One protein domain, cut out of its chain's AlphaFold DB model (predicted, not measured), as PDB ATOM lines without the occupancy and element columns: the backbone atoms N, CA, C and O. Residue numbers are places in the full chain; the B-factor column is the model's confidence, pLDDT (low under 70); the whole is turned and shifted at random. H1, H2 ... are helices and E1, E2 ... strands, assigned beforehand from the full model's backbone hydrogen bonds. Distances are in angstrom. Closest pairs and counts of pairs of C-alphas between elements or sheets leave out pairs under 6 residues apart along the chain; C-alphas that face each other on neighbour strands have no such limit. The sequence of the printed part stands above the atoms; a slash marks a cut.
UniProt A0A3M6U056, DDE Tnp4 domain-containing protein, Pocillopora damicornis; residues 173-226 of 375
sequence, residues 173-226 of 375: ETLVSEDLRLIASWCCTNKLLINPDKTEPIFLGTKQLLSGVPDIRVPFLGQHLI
ATOM      1  N   GLU A 173     -37.030  -1.294  41.155       72.94
ATOM      2  CA  GLU A 173     -35.800  -1.925  41.654       72.94
ATOM      3  C   GLU A 173     -36.068  -2.851  42.844       72.94
ATOM      4  O   GLU A 173     -35.506  -3.944  42.915       72.94
ATOM      5  N   THR A 174     -36.965  -2.450  43.755       74.50
ATOM      6  CA  THR A 174     -37.342  -3.291  44.905       74.50
ATOM      7  C   THR A 174     -38.014  -4.593  44.471       74.50
ATOM      8  O   THR A 174     -37.777  -5.626  45.087       74.50
ATOM      9  N   LEU A 175     -38.791  -4.567  43.378       78.69
ATOM     10  CA  LEU A 175     -39.420  -5.767  42.823       78.69
ATOM     11  C   LEU A 175     -38.378  -6.736  42.265       78.69
ATOM     12  O   LEU A 175     -38.361  -7.902  42.639       78.69
ATOM     13  N   VAL A 176     -37.482  -6.235  41.410       76.62
ATOM     14  CA  VAL A 176     -36.437  -7.065  40.792       76.62
ATOM     15  C   VAL A 176     -35.511  -7.654  41.860       76.62
ATOM     16  O   VAL A 176     -35.113  -8.813  41.762       76.62
ATOM     17  N   SER A 177     -35.195  -6.882  42.901       79.00
ATOM     18  CA  SER A 177     -34.363  -7.354  44.013       79.00
ATOM     19  C   SER A 177     -35.026  -8.500  44.784       79.00
ATOM     20  O   SER A 177     -34.356  -9.474  45.126       79.00
ATOM     21  N   GLU A 178     -36.337  -8.418  45.026       81.38
ATOM     22  CA  GLU A 178     -37.080  -9.483  45.707       81.38
ATOM     23  C   GLU A 178     -37.184 -10.749  44.847       81.38
ATOM     24  O   GLU A 178     -36.913 -11.844  45.339       81.38
ATOM     25  N   ASP A 179     -37.463 -10.617  43.548       83.00
ATOM     26  CA  ASP A 179     -37.495 -11.758  42.624       83.00
ATOM     27  C   ASP A 179     -36.143 -12.483  42.575       83.00
ATOM     28  O   ASP A 179     -36.074 -13.713  42.649       83.00
ATOM     29  N   LEU A 180     -35.037 -11.737  42.515       82.56
ATOM     30  CA  LEU A 180     -33.700 -12.322  42.570       82.56
ATOM     31  C   LEU A 180     -33.425 -13.018  43.907       82.56
ATOM     32  O   LEU A 180     -32.802 -14.083  43.927       82.56
ATOM     33  N   ARG A 181     -33.911 -12.466  45.024       82.81
ATOM     34  CA  ARG A 181     -33.815 -13.107  46.343       82.81
ATOM     35  C   ARG A 181     -34.571 -14.436  46.367       82.81
ATOM     36  O   ARG A 181     -34.046 -15.418  46.895       82.81
ATOM     37  N   LEU A 182     -35.759 -14.493  45.765       85.19
ATOM     38  CA  LEU A 182     -36.543 -15.724  45.631       85.19
ATOM     39  C   LEU A 182     -35.813 -16.769  44.777       85.19
ATOM     40  O   LEU A 182     -35.744 -17.932  45.173       85.19
ATOM     41  N   ILE A 183     -35.203 -16.359  43.661       85.88
ATOM     42  CA  ILE A 183     -34.388 -17.245  42.812       85.88
ATOM     43  C   ILE A 183     -33.193 -17.799  43.595       85.88
ATOM     44  O   ILE A 183     -32.954 -19.008  43.581       85.88
ATOM     45  N   ALA A 184     -32.465 -16.942  44.315       84.56
ATOM     46  CA  ALA A 184     -31.347 -17.371  45.149       84.56
ATOM     47  C   ALA A 184     -31.795 -18.362  46.229       84.56
ATOM     48  O   ALA A 184     -31.181 -19.417  46.384       84.56
ATOM     49  N   SER A 185     -32.901 -18.069  46.920       85.44
ATOM     50  CA  SER A 185     -33.479 -18.966  47.923       85.44
ATOM     51  C   SER A 185     -33.852 -20.318  47.320       85.44
ATOM     52  O   SER A 185     -33.539 -21.354  47.903       85.44
ATOM     53  N   TRP A 186     -34.491 -20.329  46.149       88.12
ATOM     54  CA  TRP A 186     -34.857 -21.560  45.454       88.12
ATOM     55  C   TRP A 186     -33.621 -22.376  45.063       88.12
ATOM     56  O   TRP A 186     -33.598 -23.589  45.275       88.12
ATOM     57  N   CYS A 187     -32.569 -21.733  44.552       85.81
ATOM     58  CA  CYS A 187     -31.314 -22.412  44.235       85.81
ATOM     59  C   CYS A 187     -30.670 -23.030  45.479       85.81
ATOM     60  O   CYS A 187     -30.311 -24.206  45.435       85.81
ATOM     61  N   CYS A 188     -30.608 -22.301  46.598       83.50
ATOM     62  CA  CYS A 188     -30.101 -22.830  47.864       83.50
ATOM     63  C   CYS A 188     -30.887 -24.069  48.321       83.50
ATOM     64  O   CYS A 188     -30.282 -25.095  48.635       83.50
ATOM     65  N   THR A 189     -32.225 -24.019  48.280       89.44
ATOM     66  CA  THR A 189     -33.092 -25.162  48.619       89.44
ATOM     67  C   THR A 189     -32.826 -26.375  47.722       89.44
ATOM     68  O   THR A 189     -32.847 -27.511  48.188       89.44
ATOM     69  N   ASN A 190     -32.514 -26.144  46.445       88.38
ATOM     70  CA  ASN A 190     -32.209 -27.194  45.472       88.38
ATOM     71  C   ASN A 190     -30.717 -27.571  45.417       88.38
ATOM     72  O   ASN A 190     -30.299 -28.265  44.491       88.38
ATOM     73  N   LYS A 191     -29.907 -27.145  46.398       87.75
ATOM     74  CA  LYS A 191     -28.456 -27.417  46.466       87.75
ATOM     75  C   LYS A 191     -27.688 -26.922  45.229       87.75
ATOM     76  O   LYS A 191     -26.673 -27.496  44.839       87.75
ATOM     77  N   LEU A 192     -28.175 -25.851  44.607       82.19
ATOM     78  CA  LEU A 192     -27.545 -25.172  43.482       82.19
ATOM     79  C   LEU A 192     -26.795 -23.935  43.981       82.19
ATOM     80  O   LEU A 192     -27.323 -23.145  44.760       82.19
ATOM     81  N   LEU A 193     -25.573 -23.746  43.485       78.31
ATOM     82  CA  LEU A 193     -24.766 -22.562  43.769       78.31
ATOM     83  C   LEU A 193     -24.893 -21.567  42.610       78.31
ATOM     84  O   LEU A 193     -24.455 -21.862  41.494       78.31
ATOM     85  N   ILE A 194     -25.448 -20.383  42.873       82.56
ATOM     86  CA  ILE A 194     -25.395 -19.268  41.923       82.56
ATOM     87  C   ILE A 194     -24.091 -18.505  42.158       82.56
ATOM     88  O   ILE A 194     -23.775 -18.138  43.285       82.56
ATOM     89  N   ASN A 195     -23.331 -18.273  41.089       83.12
ATOM     90  CA  ASN A 195     -22.137 -17.437  41.137       83.12
ATOM     91  C   ASN A 195     -22.525 -16.001  40.723       83.12
ATOM     92  O   ASN A 195     -22.813 -15.797  39.537       83.12
ATOM     93  N   PRO A 196     -22.551 -15.028  41.653       81.19
ATOM     94  CA  PRO A 196     -22.931 -13.654  41.333       81.19
ATOM     95  C   PRO A 196     -21.961 -12.990  40.342       81.19
ATOM     96  O   PRO A 196     -22.442 -12.341  39.419       81.19
ATOM     97  N   ASP A 197     -20.650 -13.276  40.404       78.94
ATOM     98  CA  ASP A 197     -19.640 -12.725  39.473       78.94
ATOM     99  C   ASP A 197     -19.875 -13.122  38.008       78.94
ATOM    100  O   ASP A 197     -19.383 -12.483  37.080       78.94
ATOM    101  N   LYS A 198     -20.571 -14.241  37.785       78.56
ATOM    102  CA  LYS A 198     -20.874 -14.780  36.450       78.56
ATOM    103  C   LYS A 198     -22.335 -14.597  36.052       78.56
ATOM    104  O   LYS A 198     -22.732 -15.100  35.001       78.56
ATOM    105  N   THR A 199     -23.133 -13.949  36.895       81.00
ATOM    106  CA  THR A 199     -24.553 -13.712  36.638       81.00
ATOM    107  C   THR A 199     -24.710 -12.352  35.973       81.00
ATOM    108  O   THR A 199     -24.300 -11.336  36.514       81.00
ATOM    109  N   GLU A 200     -25.316 -12.328  34.791       78.94
ATOM    110  CA  GLU A 200     -25.511 -11.104  34.011       78.94
ATOM    111  C   GLU A 200     -27.017 -10.930  33.731       78.94
ATOM    112  O   GLU A 200     -27.616 -11.785  33.068       78.94
ATOM    113  N   PRO A 201     -27.674  -9.877  34.251       78.25
ATOM    114  CA  PRO A 201     -29.073  -9.599  33.963       78.25
ATOM    115  C   PRO A 201     -29.213  -9.028  32.552       78.25
ATOM    116  O   PRO A 201     -28.371  -8.269  32.077       78.25
ATOM    117  N   ILE A 202     -30.308  -9.371  31.878       78.31
ATOM    118  CA  ILE A 202     -30.635  -8.844  30.552       78.31
ATOM    119  C   ILE A 202     -32.013  -8.208  30.637       78.31
ATOM    120  O   ILE A 202     -32.991  -8.867  30.992       78.31
ATOM    121  N   PHE A 203     -32.102  -6.931  30.279       75.50
ATOM    122  CA  PHE A 203     -33.382  -6.249  30.167       75.50
ATOM    123  C   PHE A 203     -33.936  -6.406  28.757       75.50
ATOM    124  O   PHE A 203     -33.352  -5.953  27.773       75.50
ATOM    125  N   LEU A 204     -35.090  -7.061  28.666       74.00
ATOM    126  CA  LEU A 204     -35.811  -7.256  27.418       74.00
ATOM    127  C   LEU A 204     -36.946  -6.235  27.333       74.00
ATOM    128  O   LEU A 204     -37.793  -6.153  28.218       74.00
ATOM    129  N   GLY A 205     -36.974  -5.460  26.253       68.50
ATOM    130  CA  GLY A 205     -37.996  -4.444  26.038       68.50
ATOM    131  C   GLY A 205     -37.872  -3.783  24.672       68.50
ATOM    132  O   GLY A 205     -36.893  -3.971  23.950       68.50
ATOM    133  N   THR A 206     -38.877  -2.991  24.293       67.44
ATOM    134  CA  THR A 206     -38.775  -2.153  23.094       67.44
ATOM    135  C   THR A 206     -37.751  -1.040  23.317       67.44
ATOM    136  O   THR A 206     -37.537  -0.606  24.448       67.44
ATOM    137  N   LYS A 207     -37.151  -0.514  22.239       57.59
ATOM    138  CA  LYS A 207     -36.178   0.595  22.318       57.59
ATOM    139  C   LYS A 207     -36.706   1.785  23.134       57.59
ATOM    140  O   LYS A 207     -35.947   2.419  23.850       57.59
ATOM    141  N   GLN A 208     -38.010   2.048  23.051       62.78
ATOM    142  CA  GLN A 208     -38.691   3.118  23.779       62.78
ATOM    143  C   GLN A 208     -38.874   2.836  25.277       62.78
ATOM    144  O   GLN A 208     -38.929   3.774  26.066       62.78
ATOM    145  N   LEU A 209     -39.008   1.567  25.669       64.06
ATOM    146  CA  LEU A 209     -39.028   1.181  27.078       64.06
ATOM    147  C   LEU A 209     -37.616   1.248  27.654       64.06
ATOM    148  O   LEU A 209     -37.422   1.868  28.691       64.06
ATOM    149  N   LEU A 210     -36.637   0.693  26.935       67.00
ATOM    150  CA  LEU A 210     -35.240   0.645  27.364       67.00
ATOM    151  C   LEU A 210     -34.577   2.030  27.413       67.00
ATOM    152  O   LEU A 210     -33.716   2.247  28.253       67.00
ATOM    153  N   SER A 211     -35.000   2.989  26.580       66.00
ATOM    154  CA  SER A 211     -34.441   4.352  26.587       66.00
ATOM    155  C   SER A 211     -34.737   5.146  27.861       66.00
ATOM    156  O   SER A 211     -34.094   6.160  28.092       66.00
ATOM    157  N   GLY A 212     -35.746   4.741  28.637       62.44
ATOM    158  CA  GLY A 212     -36.109   5.383  29.902       62.44
ATOM    159  C   GLY A 212     -35.670   4.600  31.138       62.44
ATOM    160  O   GLY A 212     -36.030   4.993  32.243       62.44
ATOM    161  N   VAL A 213     -34.962   3.478  30.964       66.00
ATOM    162  CA  VAL A 213     -34.448   2.691  32.087       66.00
ATOM    163  C   VAL A 213     -33.156   3.365  32.566       66.00
ATOM    164  O   VAL A 213     -32.228   3.480  31.765       66.00
ATOM    165  N   PRO A 214     -33.086   3.851  33.820       65.38
ATOM    166  CA  PRO A 214     -31.845   4.391  34.376       65.38
ATOM    167  C   PRO A 214     -30.761   3.303  34.450       65.38
ATOM    168  O   PRO A 214     -31.037   2.128  34.211       65.38
ATOM    169  N   ASP A 215     -29.522   3.674  34.781       68.81
ATOM    170  CA  ASP A 215     -28.437   2.710  35.014       68.81
ATOM    171  C   ASP A 215     -28.729   1.899  36.296       68.81
ATOM    172  O   ASP A 215     -28.269   2.223  37.392       68.81
ATOM    173  N   ILE A 216     -29.608   0.896  36.178       69.62
ATOM    174  CA  ILE A 216     -30.097   0.091  37.299       69.62
ATOM    175  C   ILE A 216     -29.017  -0.917  37.679       69.62
ATOM    176  O   ILE A 216     -28.705  -1.838  36.924       69.62
ATOM    177  N   ARG A 217     -28.516  -0.785  38.906       75.31
ATOM    178  CA  ARG A 217     -27.618  -1.750  39.543       75.31
ATOM    179  C   ARG A 217     -28.414  -2.597  40.512       75.31
ATOM    180  O   ARG A 217     -28.799  -2.121  41.577       75.31
ATOM    181  N   VAL A 218     -28.652  -3.854  40.161       76.38
ATOM    182  CA  VAL A 218     -29.482  -4.722  41.001       76.38
ATOM    183  C   VAL A 218     -28.608  -5.428  42.040       76.38
ATOM    184  O   VAL A 218     -27.684  -6.144  41.646       76.38
ATOM    185  N   PRO A 219     -28.851  -5.251  43.351       78.81
ATOM    186  CA  PRO A 219     -28.120  -5.984  44.375       78.81
ATOM    187  C   PRO A 219     -28.485  -7.476  44.337       78.81
ATOM    188  O   PRO A 219     -29.657  -7.846  44.330       78.81
ATOM    189  N   PHE A 220     -27.477  -8.346  44.336       82.00
ATOM    190  CA  PHE A 220     -27.632  -9.795  44.311       82.00
ATOM    191  C   PHE A 220     -26.460 -10.482  45.016       82.00
ATOM    192  O   PHE A 220     -25.313 -10.334  44.603       82.00
ATOM    193  N   LEU A 221     -26.743 -11.237  46.085       81.38
ATOM    194  CA  LEU A 221     -25.746 -12.008  46.853       81.38
ATOM    195  C   LEU A 221     -24.479 -11.201  47.229       81.38
ATOM    196  O   LEU A 221     -23.364 -11.703  47.130       81.38
ATOM    197  N   GLY A 222     -24.650  -9.944  47.654       78.19
ATOM    198  CA  GLY A 222     -23.542  -9.065  48.059       78.19
ATOM    199  C   GLY A 222     -22.808  -8.370  46.908       78.19
ATOM    200  O   GLY A 222     -21.825  -7.677  47.151       78.19
ATOM    201  N   GLN A 223     -23.284  -8.521  45.671       81.81
ATOM    202  CA  GLN A 223     -22.749  -7.848  44.488       81.81
ATOM    203  C   GLN A 223     -23.803  -6.995  43.792       81.81
ATOM    204  O   GLN A 223     -24.998  -7.135  44.040       81.81
ATOM    205  N   HIS A 224     -23.357  -6.121  42.891       82.56
ATOM    206  CA  HIS A 224     -24.236  -5.344  42.025       82.56
ATOM    207  C   HIS A 224     -24.162  -5.878  40.604       82.56
ATOM    208  O   HIS A 224     -23.131  -5.774  39.943       82.56
ATOM    209  N   LEU A 225     -25.275  -6.430  40.135       81.81
ATOM    210  CA  LEU A 225     -25.390  -6.923  38.778       81.81
ATOM    211  C   LEU A 225     -25.579  -5.760  37.803       81.81
ATOM    212  O   LEU A 225     -26.420  -4.883  38.030       81.81
ATOM    213  N   ILE A 226     -24.819  -5.786  36.707       79.88
ATOM    214  CA  ILE A 226     -24.873  -4.783  35.640       79.88
ATOM    215  C   ILE A 226     -25.586  -5.394  34.427       79.88
ATOM    216  O   ILE A 226     -25.176  -6.466  33.972       79.88
TER     217      ILE A 226
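Overview. This is residues 173 to 226 of the 375 residues of the protein "DDE Tnp4 domain-containing protein" of Pocillopora damicornis (UniProt A0A3M6U056). What shape do these atoms make? A small hairpin of two strands, E1 and E2, packs through E1 on residues 173 to 184 of the one long helix, H1, and the long link 190 to 206 folds back past the hairpin toward the short helix H2 at the other end of a rod. Residues 185 to 191, of which 185 to 189 belong to H1, stick out at one end, and residues 204 to 212, with H2, stick out at the other. What is it built of, and how large is it? The printed part has 54 residues with two named helices and two named strands, in the order H1, H2, E1, E2; the sheet, order E1 - E2, is antiparallel, and the class is mixed, helices and strands. The whole is loose, with a radius of gyration of the C-alphas of 12.6 A and spans of 39 by 17 by 17 A.

Arrangement. How do the strands pair? E1, residues 218 to 220, and E2, residues 223 to 225, form a hairpin, antiparallel with 135 degrees between their directions. N 220 and O 223 are 2.8 A apart and N 225 and O 218 are 2.9 A apart, both within hydrogen-bond range. Which helix comes near the hairpin? H1, residues 173 to 189, has 7 pairs of C-alphas within 8 A of E1, and the closest C-alphas are those of Ser 177 and Val 218, 6.3 A apart. H1 and E2 are apart. Where is the other helix, and how are the helix backbones formed? H2, residues 207 to 210, is apart from H1 and from E2. In H1 every O i to N i+4 pair is within hydrogen-bond range; H2 is too short for such a pair, and 0 of its 1 O i to N i+3 pair is within range.

Along the chain. Where does the long helix run? H1 begins at C-alpha 173 at (-35.800, -1.925, 41.654) and ends at C-alpha 189 at (-33.092, -25.162, 48.619), 24.4 A from first to last C-alpha. Where are the short elements? H2 spans 5.1 A, E1 6.3 A and E2 6.4 A from first to last C-alpha. E2 ends at C-alpha 225 at (-25.390, -6.923, 38.778).

Size, cuts and confidence. How far does it reach? The two C-alphas farthest apart are those of Lys 191 and Gln 208, at 39.4 A. How do the links run? The printed part has no cut; H1 to H2 is a long link of 17 residues, H2 to E1 is short and E1 to E2 is tight. How confident is the model? The mean pLDDT of the printed part is 77.6, and residues 205 to 216 are under 70.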